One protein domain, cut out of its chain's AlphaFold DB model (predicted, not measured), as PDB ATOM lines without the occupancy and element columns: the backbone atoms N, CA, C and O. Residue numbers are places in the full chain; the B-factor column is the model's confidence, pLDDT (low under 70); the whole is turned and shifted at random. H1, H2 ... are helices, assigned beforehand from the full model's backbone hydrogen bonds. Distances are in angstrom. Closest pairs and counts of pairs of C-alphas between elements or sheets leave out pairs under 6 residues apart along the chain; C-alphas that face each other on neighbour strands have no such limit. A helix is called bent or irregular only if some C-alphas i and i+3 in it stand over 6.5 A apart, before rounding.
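Overview. This is residues 54 to 148 of the 188 residues of an uncharacterized protein of Bryobacteraceae bacterium (UniProt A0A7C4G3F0). Two long antiparallel helices, H1 and H2, make a helical hairpin, and two shorter ones, H3 and H4, follow one another along one side of it: H3 packs on the first part of H1, and H4 packs on both H2 and the second part of H1. H1 is bent between its arms H1a and H1b but runs nearly straight, and H1b, H2 and H4 form a three-helix bundle, up and down, each running against the one before it. The printed part has 95 residues with four named helices, in the order H1, H2, H3, H4, and no named strand; the class is all helix. The whole is a rod spanning 48 by 21 by 17 A, only just compact, close to loose, with a radius of gyration of the C-alphas of 14.4 A.

Along the chain. H1 covers residues 55 to 80, beginning at C-alpha 55 (25.942, 167.642, -23.861). By its hydrogen bonds it was assigned as one helix, but it is bent: C-alphas 66 and 69 are 6.6 A apart. Its arms are H1a, residues 55 to 66, 16.4 A long, and H1b, residues 69 to 80, 16.0 A long. After a tight link comes H2, residues 85 to 102, 25.7 A long, beginning at C-alpha 85 (-5.440, 165.395, -52.198). H3, residues 111 to 124, is 17.5 A long and irregular, with C-alphas 112 and 115 9.1 A apart. H4, residues 132 to 141, is 12.8 A long and only just irregular, with C-alphas 135 and 138 6.7 A apart; it ends at C-alpha 141 (-1.688, 159.349, -44.904).

Arrangement. H1a and H1b stand at a shallow tilt of 20 degrees. H1a touches H3 with residues 56 to 61 alone, the closest C-alphas being those of Gln 56 and Leu 113, 5.3 A apart; they run the same way at a steep tilt of 42 degrees. H1b and H2 touch as a hairpin, opposite ways at a shallow tilt of 9 degrees, closest at the C-alphas of Asn 74 and Ala 91, 6.2 A. H4 touches H1b, the same way at 25 degrees, a shallow tilt, closest at the C-alphas of Val 75 and Tyr 136, 5.9 A. H2 touches H4 with residues 88 to 95 alone, closest at the C-alphas of Gln 88 and Ile 140, 6.3 A. H3 and H4 are close but not clearly touching, and H1b and H3 are apart. Every O i to N i+4 pair is within hydrogen-bond range in H1b and H2, against 7 of 8 in H1a, 7 of 10 in H3 and 3 of 6 in H4.

Size, cuts and confidence. The C-alphas of Gly 54 and Pro 148, the two farthest apart, are 50.0 A apart. The printed part has no cut. The links H2 to H3 and H3 to H4 are short, and no link is long. The mean pLDDT of the printed part is 93.4, and residue 54 alone is under 70.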
ATOM      1  N   GLY A  54      27.799 164.696 -21.343       68.31
ATOM      2  CA  GLY A  54      26.454 165.166 -20.971       68.31
ATOM      3  C   GLY A  54      25.748 165.945 -22.084       68.31
ATOM      4  O   GLY A  54      24.533 165.854 -22.231       68.31
ATOM      5  N   ARG A  55      26.510 166.681 -22.902       75.06
ATOM      6  CA  ARG A  55      25.942 167.642 -23.861       75.06
ATOM      7  C   ARG A  55      25.338 166.996 -25.108       75.06
ATOM      8  O   ARG A  55      24.431 167.573 -25.683       75.06
ATOM      9  N   GLN A  56      25.771 165.786 -25.473       80.50
ATOM     10  CA  GLN A  56      25.194 165.023 -26.591       80.50
ATOM     11  C   GLN A  56      23.721 164.668 -26.351       80.50
ATOM     12  O   GLN A  56      22.914 164.748 -27.268       80.50
ATOM     13  N   LYS A  57      23.358 164.318 -25.108       81.56
ATOM     14  CA  LYS A  57      21.959 164.054 -24.742       81.56
ATOM     15  C   LYS A  57      21.112 165.317 -24.874       81.56
ATOM     16  O   LYS A  57      20.070 165.271 -25.502       81.56
ATOM     17  N   VAL A  58      21.606 166.437 -24.339       86.00
ATOM     18  CA  VAL A  58      20.917 167.735 -24.419       86.00
ATOM     19  C   VAL A  58      20.744 168.178 -25.872       86.00
ATOM     20  O   VAL A  58      19.665 168.618 -26.233       86.00
ATOM     21  N   ALA A  59      21.766 168.008 -26.715       84.50
ATOM     22  CA  ALA A  59      21.683 168.327 -28.138       84.50
ATOM     23  C   ALA A  59      20.615 167.493 -28.864       84.50
ATOM     24  O   ALA A  59      19.784 168.053 -29.569       84.50
ATOM     25  N   ALA A  60      20.603 166.172 -28.657       87.44
ATOM     26  CA  ALA A  60      19.606 165.295 -29.270       87.44
ATOM     27  C   ALA A  60      18.176 165.618 -28.798       87.44
ATOM     28  O   ALA A  60      17.243 165.568 -29.592       87.44
ATOM     29  N   THR A  61      18.008 165.978 -27.521       90.25
ATOM     30  CA  THR A  61      16.723 166.436 -26.975       90.25
ATOM     31  C   THR A  61      16.297 167.772 -27.583       90.25
ATOM     32  O   THR A  61      15.183 167.868 -28.079       90.25
ATOM     33  N   GLN A  62      17.192 168.760 -27.647       88.69
ATOM     34  CA  GLN A  62      16.897 170.090 -28.190       88.69
ATOM     35  C   GLN A  62      16.446 170.036 -29.658       88.69
ATOM     36  O   GLN A  62      15.458 170.669 -30.014       88.69
ATOM     37  N   LEU A  63      17.122 169.233 -30.493       89.81
ATOM     38  CA  LEU A  63      16.736 169.019 -31.897       89.81
ATOM     39  C   LEU A  63      15.280 168.558 -32.029       89.81
ATOM     40  O   LEU A  63      14.596 168.874 -32.999       89.81
ATOM     41  N   VAL A  64      14.817 167.782 -31.055       93.00
ATOM     42  CA  VAL A  64      13.483 167.199 -31.070       93.00
ATOM     43  C   VAL A  64      12.462 168.177 -30.522       93.00
ATOM     44  O   VAL A  64      11.421 168.349 -31.152       93.00
ATOM     45  N   ASP A  65      12.773 168.830 -29.407       91.44
ATOM     46  CA  ASP A  65      11.909 169.842 -28.801       91.44
ATOM     47  C   ASP A  65      11.618 170.989 -29.787       91.44
ATOM     48  O   ASP A  65      10.540 171.579 -29.762       91.44
ATOM     49  N   GLU A  66      12.555 171.276 -30.695       88.88
ATOM     50  CA  GLU A  66      12.378 172.250 -31.776       88.88
ATOM     51  C   GLU A  66      11.556 171.711 -32.957       88.88
ATOM     52  O   GLU A  66      10.776 172.452 -33.562       88.88
ATOM     53  N   LEU A  67      11.707 170.433 -33.315       91.50
ATOM     54  CA  LEU A  67      11.063 169.863 -34.502       91.50
ATOM     55  C   LEU A  67       9.626 169.392 -34.239       91.50
ATOM     56  O   LEU A  67       8.757 169.557 -35.099       91.50
ATOM     57  N   GLU A  68       9.354 168.826 -33.065       95.19
ATOM     58  CA  GLU A  68       8.061 168.228 -32.722       95.19
ATOM     59  C   GLU A  68       6.877 169.207 -32.812       95.19
ATOM     60  O   GLU A  68       5.862 168.843 -33.416       95.19
ATOM     61  N   PRO A  69       6.975 170.465 -32.329       95.38
ATOM     62  CA  PRO A  69       5.889 171.431 -32.478       95.38
ATOM     63  C   PRO A  69       5.531 171.711 -33.941       95.38
ATOM     64  O   PRO A  69       4.357 171.903 -34.253       95.38
ATOM     65  N   ASN A  70       6.513 171.683 -34.851       91.38
ATOM     66  CA  ASN A  70       6.278 171.889 -36.283       91.38
ATOM     67  C   ASN A  70       5.539 170.701 -36.912       91.38
ATOM     68  O   ASN A  70       4.632 170.896 -37.719       91.38
ATOM     69  N   LEU A  71       5.885 169.470 -36.520       95.44
ATOM     70  CA  LEU A  71       5.165 168.272 -36.962       95.44
ATOM     71  C   LEU A  71       3.726 168.262 -36.455       95.44
ATOM     72  O   LEU A  71       2.806 167.972 -37.221       95.44
ATOM     73  N   LYS A  72       3.528 168.646 -35.190       96.75
ATOM     74  CA  LYS A  72       2.198 168.810 -34.611       96.75
ATOM     75  C   LYS A  72       1.388 169.871 -35.357       96.75
ATOM     76  O   LYS A  72       0.252 169.612 -35.741       96.75
ATOM     77  N   GLN A  73       1.975 171.037 -35.616       94.19
ATOM     78  CA  GLN A  73       1.312 172.089 -36.383       94.19
ATOM     79  C   GLN A  73       0.952 171.622 -37.798       94.19
ATOM     80  O   GLN A  73      -0.125 171.952 -38.281       94.19
ATOM     81  N   ASN A  74       1.821 170.852 -38.455       95.06
ATOM     82  CA  ASN A  74       1.573 170.325 -39.794       95.06
ATOM     83  C   ASN A  74       0.339 169.409 -39.836       95.06
ATOM     84  O   ASN A  74      -0.537 169.610 -40.678       95.06
ATOM     85  N   VAL A  75       0.237 168.444 -38.913       97.19
ATOM     86  CA  VAL A  75      -0.943 167.566 -38.845       97.19
ATOM     87  C   VAL A  75      -2.197 168.337 -38.425       97.19
ATOM     88  O   VAL A  75      -3.239 168.176 -39.056       97.19
ATOM     89  N   ASP A  76      -2.099 169.230 -37.437       96.38
ATOM     90  CA  ASP A  76      -3.238 170.025 -36.963       96.38
ATOM     91  C   ASP A  76      -3.770 170.949 -38.080       96.38
ATOM     92  O   ASP A  76      -4.980 171.053 -38.279       96.38
ATOM     93  N   ALA A  77      -2.879 171.580 -38.856       92.94
ATOM     94  CA  ALA A  77      -3.244 172.442 -39.981       92.94
ATOM     95  C   ALA A  77      -3.885 171.659 -41.134       92.94
ATOM     96  O   ALA A  77      -4.859 172.132 -41.724       92.94
ATOM     97  N   TYR A  78      -3.374 170.465 -41.440       95.62
ATOM     98  CA  TYR A  78      -3.979 169.580 -42.433       95.62
ATOM     99  C   TYR A  78      -5.399 169.161 -42.018       95.62
ATOM    100  O   TYR A  78      -6.341 169.327 -42.794       95.62
ATOM    101  N   LEU A  79      -5.569 168.692 -40.775       96.38
ATOM    102  CA  LEU A  79      -6.854 168.203 -40.262       96.38
ATOM    103  C   LEU A  79      -7.899 169.313 -40.083       96.38
ATOM    104  O   LEU A  79      -9.093 169.050 -40.223       96.38
ATOM    105  N   ALA A  80      -7.474 170.545 -39.797       95.62
ATOM    106  CA  ALA A  80      -8.359 171.710 -39.742       95.62
ATOM    107  C   ALA A  80      -8.714 172.273 -41.132       95.62
ATOM    108  O   ALA A  80      -9.623 173.099 -41.248       95.62
ATOM    109  N   GLY A  81      -7.976 171.877 -42.173       92.38
ATOM    110  CA  GLY A  81      -8.108 172.399 -43.526       92.38
ATOM    111  C   GLY A  81      -9.155 171.678 -44.388       92.38
ATOM    112  O   GLY A  81      -9.910 170.829 -43.916       92.38
ATOM    113  N   PRO A  82      -9.194 171.987 -45.697       91.56
ATOM    114  CA  PRO A  82     -10.130 171.373 -46.645       91.56
ATOM    115  C   PRO A  82      -9.902 169.877 -46.926       91.56
ATOM    116  O   PRO A  82     -10.752 169.263 -47.572       91.56
ATOM    117  N   ARG A  83      -8.769 169.310 -46.474       94.94
ATOM    118  CA  ARG A  83      -8.377 167.893 -46.622       94.94
ATOM    119  C   ARG A  83      -8.486 167.405 -48.070       94.94
ATOM    120  O   ARG A  83      -9.065 166.366 -48.364       94.94
ATOM    121  N   THR A  84      -7.951 168.193 -49.000       95.75
ATOM    122  CA  THR A  84      -7.841 167.799 -50.409       95.75
ATOM    123  C   THR A  84      -6.603 166.938 -50.657       95.75
ATOM    124  O   THR A  84      -5.640 167.002 -49.888       95.75
ATOM    125  N   ALA A  85      -6.586 166.195 -51.763       94.94
ATOM    126  CA  ALA A  85      -5.440 165.395 -52.198       94.94
ATOM    127  C   ALA A  85      -4.137 166.213 -52.285       94.94
ATOM    128  O   ALA A  85      -3.098 165.765 -51.794       94.94
ATOM    129  N   SER A  86      -4.178 167.437 -52.826       88.62
ATOM    130  CA  SER A  86      -3.004 168.324 -52.849       88.62
ATOM    131  C   SER A  86      -2.530 168.721 -51.449       88.62
ATOM    132  O   SER A  86      -1.334 168.646 -51.163       88.62
ATOM    133  N   SER A  87      -3.450 169.083 -50.547       92.38
ATOM    134  CA  SER A  87      -3.100 169.438 -49.166       92.38
ATOM    135  C   SER A  87      -2.529 168.246 -48.389       92.38
ATOM    136  O   SER A  87      -1.592 168.412 -47.609       92.38
ATOM    137  N   GLN A  88      -3.031 167.035 -48.655       97.00
ATOM    138  CA  GLN A  88      -2.523 165.793 -48.078       97.00
ATOM    139  C   GLN A  88      -1.094 165.531 -48.553       97.00
ATOM    140  O   GLN A  88      -0.202 165.312 -47.736       97.00
ATOM    141  N   ALA A  89      -0.855 165.610 -49.865       94.88
ATOM    142  CA  ALA A  89       0.472 165.431 -50.445       94.88
ATOM    143  C   ALA A  89       1.481 166.444 -49.886       94.88
ATOM    144  O   ALA A  89       2.598 166.069 -49.530       94.88
ATOM    145  N   GLN A  90       1.083 167.711 -49.742       91.81
ATOM    146  CA  GLN A  90       1.926 168.745 -49.143       91.81
ATOM    147  C   GLN A  90       2.253 168.437 -47.676       91.81
ATOM    148  O   GLN A  90       3.417 168.492 -47.281       91.81
ATOM    149  N   ALA A  91       1.253 168.087 -46.868       93.38
ATOM    150  CA  ALA A  91       1.456 167.801 -45.452       93.38
ATOM    151  C   ALA A  91       2.311 166.536 -45.234       93.38
ATOM    152  O   ALA A  91       3.151 166.509 -44.331       93.38
ATOM    153  N   LEU A  92       2.170 165.519 -46.092       96.69
ATOM    154  CA  LEU A  92       3.058 164.352 -46.110       96.69
ATOM    155  C   LEU A  92       4.489 164.736 -46.486       96.69
ATOM    156  O   LEU A  92       5.424 164.327 -45.800       96.69
ATOM    157  N   ASN A  93       4.668 165.572 -47.510       93.25
ATOM    158  CA  ASN A  93       5.986 166.058 -47.910       93.25
ATOM    159  C   ASN A  93       6.681 166.850 -46.787       93.25
ATOM    160  O   ASN A  93       7.888 166.708 -46.589       93.25
ATOM    161  N   ASN A  94       5.929 167.641 -46.015       89.31
ATOM    162  CA  ASN A  94       6.459 168.351 -44.848       89.31
ATOM    163  C   ASN A  94       6.978 167.374 -43.779       89.31
ATOM    164  O   ASN A  94       8.081 167.564 -43.264       89.31
ATOM    165  N   PHE A  95       6.221 166.311 -43.469       96.19
ATOM    166  CA  PHE A  95       6.676 165.268 -42.543       96.19
ATOM    167  C   PHE A  95       7.918 164.547 -43.082       96.19
ATOM    168  O   PHE A  95       8.905 164.396 -42.362       96.19
ATOM    169  N   ASP A  96       7.888 164.118 -44.345       95.00
ATOM    170  CA  ASP A  96       8.975 163.344 -44.951       95.00
ATOM    171  C   ASP A  96      10.274 164.174 -45.006       95.00
ATOM    172  O   ASP A  96      11.355 163.660 -44.707       95.00
ATOM    173  N   SER A  97      10.168 165.484 -45.255       90.12
ATOM    174  CA  SER A  97      11.294 166.429 -45.189       90.12
ATOM    175  C   SER A  97      11.837 166.595 -43.765       90.12
ATOM    176  O   SER A  97      13.052 166.577 -43.557       90.12
ATOM    177  N   ALA A  98      10.956 166.703 -42.763       91.06
ATOM    178  CA  ALA A  98      11.347 166.774 -41.353       91.06
ATOM    179  C   ALA A  98      12.111 165.527 -40.911       91.06
ATOM    180  O   ALA A  98      13.149 165.620 -40.252       91.06
ATOM    181  N   TRP A  99      11.599 164.358 -41.292       96.06
ATOM    182  CA  TRP A  99      12.203 163.077 -40.969       96.06
ATOM    183  C   TRP A  99      13.564 162.905 -41.646       96.06
ATOM    184  O   TRP A  99      14.520 162.456 -41.003       96.06
ATOM    185  N   ALA A 100      13.669 163.296 -42.920       93.12
ATOM    186  CA  ALA A 100      14.923 163.278 -43.663       93.12
ATOM    187  C   ALA A 100      15.983 164.159 -42.991       93.12
ATOM    188  O   ALA A 100      17.110 163.702 -42.792       93.12
ATOM    189  N   TRP A 101      15.620 165.375 -42.571       92.06
ATOM    190  CA  TRP A 101      16.540 166.238 -41.835       92.06
ATOM    191  C   TRP A 101      16.921 165.650 -40.471       92.06
ATOM    192  O   TRP A 101      18.111 165.538 -40.184       92.06
ATOM    193  N   LEU A 102      15.953 165.224 -39.652       94.12
ATOM    194  CA  LEU A 102      16.227 164.662 -38.323       94.12
ATOM    195  C   LEU A 102      17.186 163.464 -38.399       94.12
ATOM    196  O   LEU A 102      18.050 163.294 -37.537       94.12
ATOM    197  N   SER A 103      17.046 162.650 -39.446       95.44
ATOM    198  CA  SER A 103      17.869 161.461 -39.691       95.44
ATOM    199  C   SER A 103      19.218 161.768 -40.355       95.44
ATOM    200  O   SER A 103      20.041 160.865 -40.503       95.44
ATOM    201  N   SER A 104      19.457 163.011 -40.770       91.00
ATOM    202  CA  SER A 104      20.681 163.425 -41.461       91.00
ATOM    203  C   SER A 104      21.867 163.616 -40.507       91.00
ATOM    204  O   SER A 104      21.713 163.694 -39.284       91.00
ATOM    205  N   ALA A 105      23.068 163.745 -41.081       88.94
ATOM    206  CA  ALA A 105      24.295 164.043 -40.341       88.94
ATOM    207  C   ALA A 105      24.289 165.425 -39.658       88.94
ATOM    208  O   ALA A 105      25.094 165.647 -38.756       88.94
ATOM    209  N   ASP A 106      23.375 166.321 -40.038       84.81
ATOM    210  CA  ASP A 106      23.229 167.648 -39.428       84.81
ATOM    211  C   ASP A 106      22.367 167.628 -38.152       84.81
ATOM    212  O   ASP A 106      22.309 168.622 -37.427       84.81
ATOM    213  N   ALA A 107      21.710 166.500 -37.855       90.00
ATOM    214  CA  ALA A 107      20.798 166.337 -36.725       90.00
ATOM    215  C   ALA A 107      21.088 165.039 -35.948       90.00
ATOM    216  O   ALA A 107      22.235 164.757 -35.602       90.00
ATOM    217  N   CYS A 108      20.069 164.228 -35.639       93.88
ATOM    218  CA  CYS A 108      20.239 163.011 -34.845       93.88
ATOM    219  C   CYS A 108      21.059 161.921 -35.558       93.88
ATOM    220  O   CYS A 108      21.603 161.043 -34.884       93.88
ATOM    221  N   GLY A 109      21.203 161.990 -36.885       92.88
ATOM    222  CA  GLY A 109      22.096 161.123 -37.660       92.88
ATOM    223  C   GLY A 109      23.581 161.489 -37.548       92.88
ATOM    224  O   GLY A 109      24.424 160.771 -38.085       92.88
ATOM    225  N   ASN A 110      23.929 162.571 -36.843       89.44
ATOM    226  CA  ASN A 110      25.316 162.961 -36.619       89.44
ATOM    227  C   ASN A 110      26.078 161.884 -35.820       89.44
ATOM    228  O   ASN A 110      25.721 161.543 -34.688       89.44
ATOM    229  N   ALA A 111      27.182 161.383 -36.381       90.44
ATOM    230  CA  ALA A 111      28.031 160.380 -35.738       90.44
ATOM    231  C   ALA A 111      28.620 160.844 -34.388       90.44
ATOM    232  O   ALA A 111      28.821 160.019 -33.491       90.44
ATOM    233  N   GLU A 112      28.844 162.147 -34.200       86.38
ATOM    234  CA  GLU A 112      29.367 162.748 -32.963       86.38
ATOM    235  C   GLU A 112      28.382 162.649 -31.789       86.38
ATOM    236  O   GLU A 112      28.796 162.684 -30.624       86.38
ATOM    237  N   LEU A 113      27.084 162.472 -32.067       85.81
ATOM    238  CA  LEU A 113      26.065 162.245 -31.042       85.81
ATOM    239  C   LEU A 113      26.083 160.817 -30.492       85.81
ATOM    240  O   LEU A 113      25.506 160.587 -29.431       85.81
ATOM    241  N   GLY A 114      26.731 159.863 -31.166       90.62
ATOM    242  CA  GLY A 114      26.869 158.482 -30.704       90.62
ATOM    243  C   GLY A 114      25.533 157.813 -30.348       90.62
ATOM    244  O   GLY A 114      24.563 157.872 -31.102       90.62
ATOM    245  N   THR A 115      25.478 157.142 -29.193       94.12
ATOM    246  CA  THR A 115      24.266 156.452 -28.714       94.12
ATOM    247  C   THR A 115      23.050 157.380 -28.570       94.12
ATOM    248  O   THR A 115      21.986 156.986 -29.034       94.12
ATOM    249  N   PRO A 116      23.154 158.600 -27.997       93.12
ATOM    250  CA  PRO A 116      22.051 159.566 -28.000       93.12
ATOM    251  C   PRO A 116      21.410 159.827 -29.371       93.12
ATOM    252  O   PRO A 116      20.187 159.818 -29.459       93.12
ATOM    253  N   GLY A 117      22.204 160.013 -30.432       94.19
ATOM    254  CA  GLY A 117      21.676 160.230 -31.788       94.19
ATOM    255  C   GLY A 117      20.939 159.002 -32.332       94.19
ATOM    256  O   GLY A 117      19.816 159.099 -32.824       94.19
ATOM    257  N   LYS A 118      21.516 157.810 -32.126       96.38
ATOM    258  CA  LYS A 118      20.870 156.535 -32.490       96.38
ATOM    259  C   LYS A 118      19.538 156.339 -31.767       96.38
ATOM    260  O   LYS A 118      18.549 156.011 -32.414       96.38
ATOM    261  N   ASN A 119      19.515 156.584 -30.455       96.44
ATOM    262  CA  ASN A 119      18.299 156.510 -29.649       96.44
ATOM    263  C   ASN A 119      17.265 157.529 -30.138       96.44
ATOM    264  O   ASN A 119      16.101 157.174 -30.298       96.44
ATOM    265  N   CYS A 120      17.702 158.756 -30.453       96.31
ATOM    266  CA  CYS A 120      16.821 159.789 -30.979       96.31
ATOM    267  C   CYS A 120      16.035 159.293 -32.206       96.31
ATOM    268  O   CYS A 120      14.806 159.379 -32.226       96.31
ATOM    269  N   ILE A 121      16.718 158.712 -33.194       97.50
ATOM    270  CA  ILE A 121      16.061 158.177 -34.393       97.50
ATOM    271  C   ILE A 121      15.202 156.955 -34.042       97.50
ATOM    272  O   ILE A 121      14.029 156.909 -34.408       97.50
ATOM    273  N   SER A 122      15.743 155.973 -33.312       98.25
ATOM    274  CA  SER A 122      15.032 154.710 -33.056       98.25
ATOM    275  C   SER A 122      13.763 154.883 -32.229       98.25
ATOM    276  O   SER A 122      12.796 154.158 -32.426       98.25
ATOM    277  N   GLU A 123      13.753 155.831 -31.293       98.06
ATOM    278  CA  GLU A 123      12.580 156.068 -30.458       98.06
ATOM    279  C   GLU A 123      11.458 156.790 -31.218       98.06
ATOM    280  O   GLU A 123      10.310 156.680 -30.799       98.06
ATOM    281  N   ARG A 124      11.778 157.490 -32.319       98.38
ATOM    282  CA  ARG A 124      10.823 158.240 -33.161       98.38
ATOM    283  C   ARG A 124      10.405 157.498 -34.426       98.38
ATOM    284  O   ARG A 124       9.384 157.827 -35.022       98.38
ATOM    285  N   ALA A 125      11.192 156.512 -34.841       98.31
ATOM    286  CA  ALA A 125      10.859 155.629 -35.946       98.31
ATOM    287  C   ALA A 125       9.607 154.784 -35.641       98.31
ATOM    288  O   ALA A 125       9.140 154.712 -34.502       98.31
ATOM    289  N   ARG A 126       9.095 154.099 -36.672       98.00
ATOM    290  CA  ARG A 126       7.956 153.179 -36.544       98.00
ATOM    291  C   ARG A 126       8.189 152.135 -35.451       98.00
ATOM    292  O   ARG A 126       9.227 151.473 -35.442       98.00
ATOM    293  N   GLY A 127       7.218 151.980 -34.552       96.62
ATOM    294  CA  GLY A 127       7.307 151.078 -33.395       96.62
ATOM    295  C   GLY A 127       8.217 151.568 -32.260       96.62
ATOM    296  O   GLY A 127       8.404 150.850 -31.277       96.62
ATOM    297  N   GLY A 128       8.787 152.770 -32.378       97.50
ATOM    298  CA  GLY A 128       9.536 153.429 -31.318       97.50
ATOM    299  C   GLY A 128       8.639 153.900 -30.170       97.50
ATOM    300  O   GLY A 128       7.413 153.938 -30.267       97.50
ATOM    301  N   ARG A 129       9.263 154.283 -29.049       97.56
ATOM    302  CA  ARG A 129       8.546 154.750 -27.850       97.56
ATOM    303  C   ARG A 129       7.670 155.979 -28.121       97.56
ATOM    304  O   ARG A 129       6.608 156.111 -27.518       97.56
ATOM    305  N   TRP A 130       8.131 156.860 -28.998       97.38
ATOM    306  CA  TRP A 130       7.418 158.038 -29.477       97.38
ATOM    307  C   TRP A 130       7.315 157.958 -30.993       97.38
ATOM    308  O   TRP A 130       7.832 158.823 -31.685       97.38
ATOM    309  N   ASP A 131       6.714 156.886 -31.509       98.25
ATOM    310  CA  ASP A 131       6.559 156.657 -32.946       98.25
ATOM    311  C   ASP A 131       5.892 157.856 -33.646       98.25
ATOM    312  O   ASP A 131       4.671 158.022 -33.649       98.25
ATOM    313  N   TRP A 132       6.716 158.699 -34.262       98.19
ATOM    314  CA  TRP A 132       6.285 159.923 -34.923       98.19
ATOM    315  C   TRP A 132       5.533 159.649 -36.212       98.19
ATOM    316  O   TRP A 132       4.720 160.473 -36.625       98.19
ATOM    317  N   PHE A 133       5.757 158.499 -36.843       98.56
ATOM    318  CA  PHE A 133       4.980 158.125 -38.014       98.56
ATOM    319  C   PHE A 133       3.534 157.878 -37.606       98.56
ATOM    320  O   PHE A 133       2.635 158.472 -38.195       98.56
ATOM    321  N   SER A 134       3.326 157.090 -36.551       98.44
ATOM    322  CA  SER A 134       1.990 156.824 -36.014       98.44
ATOM    323  C   SER A 134       1.313 158.096 -35.481       98.44
ATOM    324  O   SER A 134       0.109 158.266 -35.651       98.44
ATOM    325  N   LEU A 135       2.073 159.007 -34.861       97.94
ATOM    326  CA  LEU A 135       1.529 160.231 -34.256       97.94
ATOM    327  C   LEU A 135       1.257 161.364 -35.258       97.94
ATOM    328  O   LEU A 135       0.257 162.063 -35.114       97.94
ATOM    329  N   TYR A 136       2.130 161.570 -36.247       98.25
ATOM    330  CA  TYR A 136       2.115 162.778 -37.088       98.25
ATOM    331  C   TYR A 136       1.946 162.505 -38.584       98.25
ATOM    332  O   TYR A 136       1.408 163.356 -39.289       98.25
ATOM    333  N   ARG A 137       2.377 161.344 -39.095       98.38
ATOM    334  CA  ARG A 137       2.291 161.026 -40.531       98.38
ATOM    335  C   ARG A 137       1.025 160.258 -40.881       98.38
ATOM    336  O   ARG A 137       0.328 160.598 -41.832       98.38
ATOM    337  N   ASP A 138       0.738 159.208 -40.128       98.44
ATOM    338  CA  ASP A 138      -0.330 158.259 -40.419       98.44
ATOM    339  C   ASP A 138      -1.741 158.869 -40.324       98.44
ATOM    340  O   ASP A 138      -2.564 158.497 -41.163       98.44
ATOM    341  N   PRO A 139      -2.037 159.841 -39.431       98.56
ATOM    342  CA  PRO A 139      -3.313 160.563 -39.461       98.56
ATOM    343  C   PRO A 139      -3.554 161.336 -40.765       98.56
ATOM    344  O   PRO A 139      -4.700 161.542 -41.145       98.56
ATOM    345  N   ILE A 140      -2.483 161.752 -41.450       98.12
ATOM    346  CA  ILE A 140      -2.551 162.420 -42.755       98.12
ATOM    347  C   ILE A 140      -2.660 161.366 -43.860       98.12
ATOM    348  O   ILE A 140      -3.520 161.462 -44.726       98.12
ATOM    349  N   ALA A 141      -1.793 160.348 -43.838       98.38
ATOM    350  CA  ALA A 141      -1.688 159.349 -44.904       98.38
ATOM    351  C   ALA A 141      -2.929 158.455 -45.026       98.38
ATOM    352  O   ALA A 141      -3.312 158.087 -46.133       98.38
ATOM    353  N   ASN A 142      -3.540 158.104 -43.894       98.19
ATOM    354  CA  ASN A 142      -4.683 157.189 -43.824       98.19
ATOM    355  C   ASN A 142      -6.001 157.930 -43.595       98.19
ATOM    356  O   ASN A 142      -6.951 157.364 -43.057       98.19
ATOM    357  N   ASP A 143      -6.039 159.208 -43.957       98.00
ATOM    358  CA  ASP A 143      -7.214 160.043 -43.818       98.00
ATOM    359  C   ASP A 143      -8.361 159.538 -44.732       98.00
ATOM    360  O   ASP A 143      -8.212 159.547 -45.957       98.00
ATOM    361  N   PRO A 144      -9.513 159.107 -44.175       97.81
ATOM    362  CA  PRO A 144     -10.650 158.633 -44.966       97.81
ATOM    363  C   PRO A 144     -11.491 159.762 -45.583       97.81
ATOM    364  O   PRO A 144     -12.311 159.495 -46.460       97.81
ATOM    365  N   ASP A 145     -11.314 161.005 -45.135       97.12
ATOM    366  CA  ASP A 145     -12.108 162.163 -45.552       97.12
ATOM    367  C   ASP A 145     -11.439 162.958 -46.687       97.12
ATOM    368  O   ASP A 145     -11.907 164.051 -47.025       97.12
ATOM    369  N   VAL A 146     -10.352 162.434 -47.271       97.06
ATOM    370  CA  VAL A 146      -9.607 163.093 -48.351       97.06
ATOM    371  C   VAL A 146     -10.508 163.322 -49.556       97.06
ATOM    372  O   VAL A 146     -11.115 162.400 -50.104       97.06
ATOM    373  N   ARG A 147     -10.559 164.573 -50.008       94.06
ATOM    374  CA  ARG A 147     -11.360 164.995 -51.159       94.06
ATOM    375  C   ARG A 147     -10.480 165.187 -52.392       94.06
ATOM    376  O   ARG A 147      -9.335 165.625 -52.264       94.06
ATOM    377  N   PRO A 148     -10.988 164.912 -53.603       93.62
ATOM    378  CA  PRO A 148     -10.285 165.306 -54.817       93.62
ATOM    379  C   PRO A 148     -10.124 166.831 -54.862       93.62
ATOM    380  O   PRO A 148     -10.966 167.572 -54.349       93.62
TER     381      PRO A 148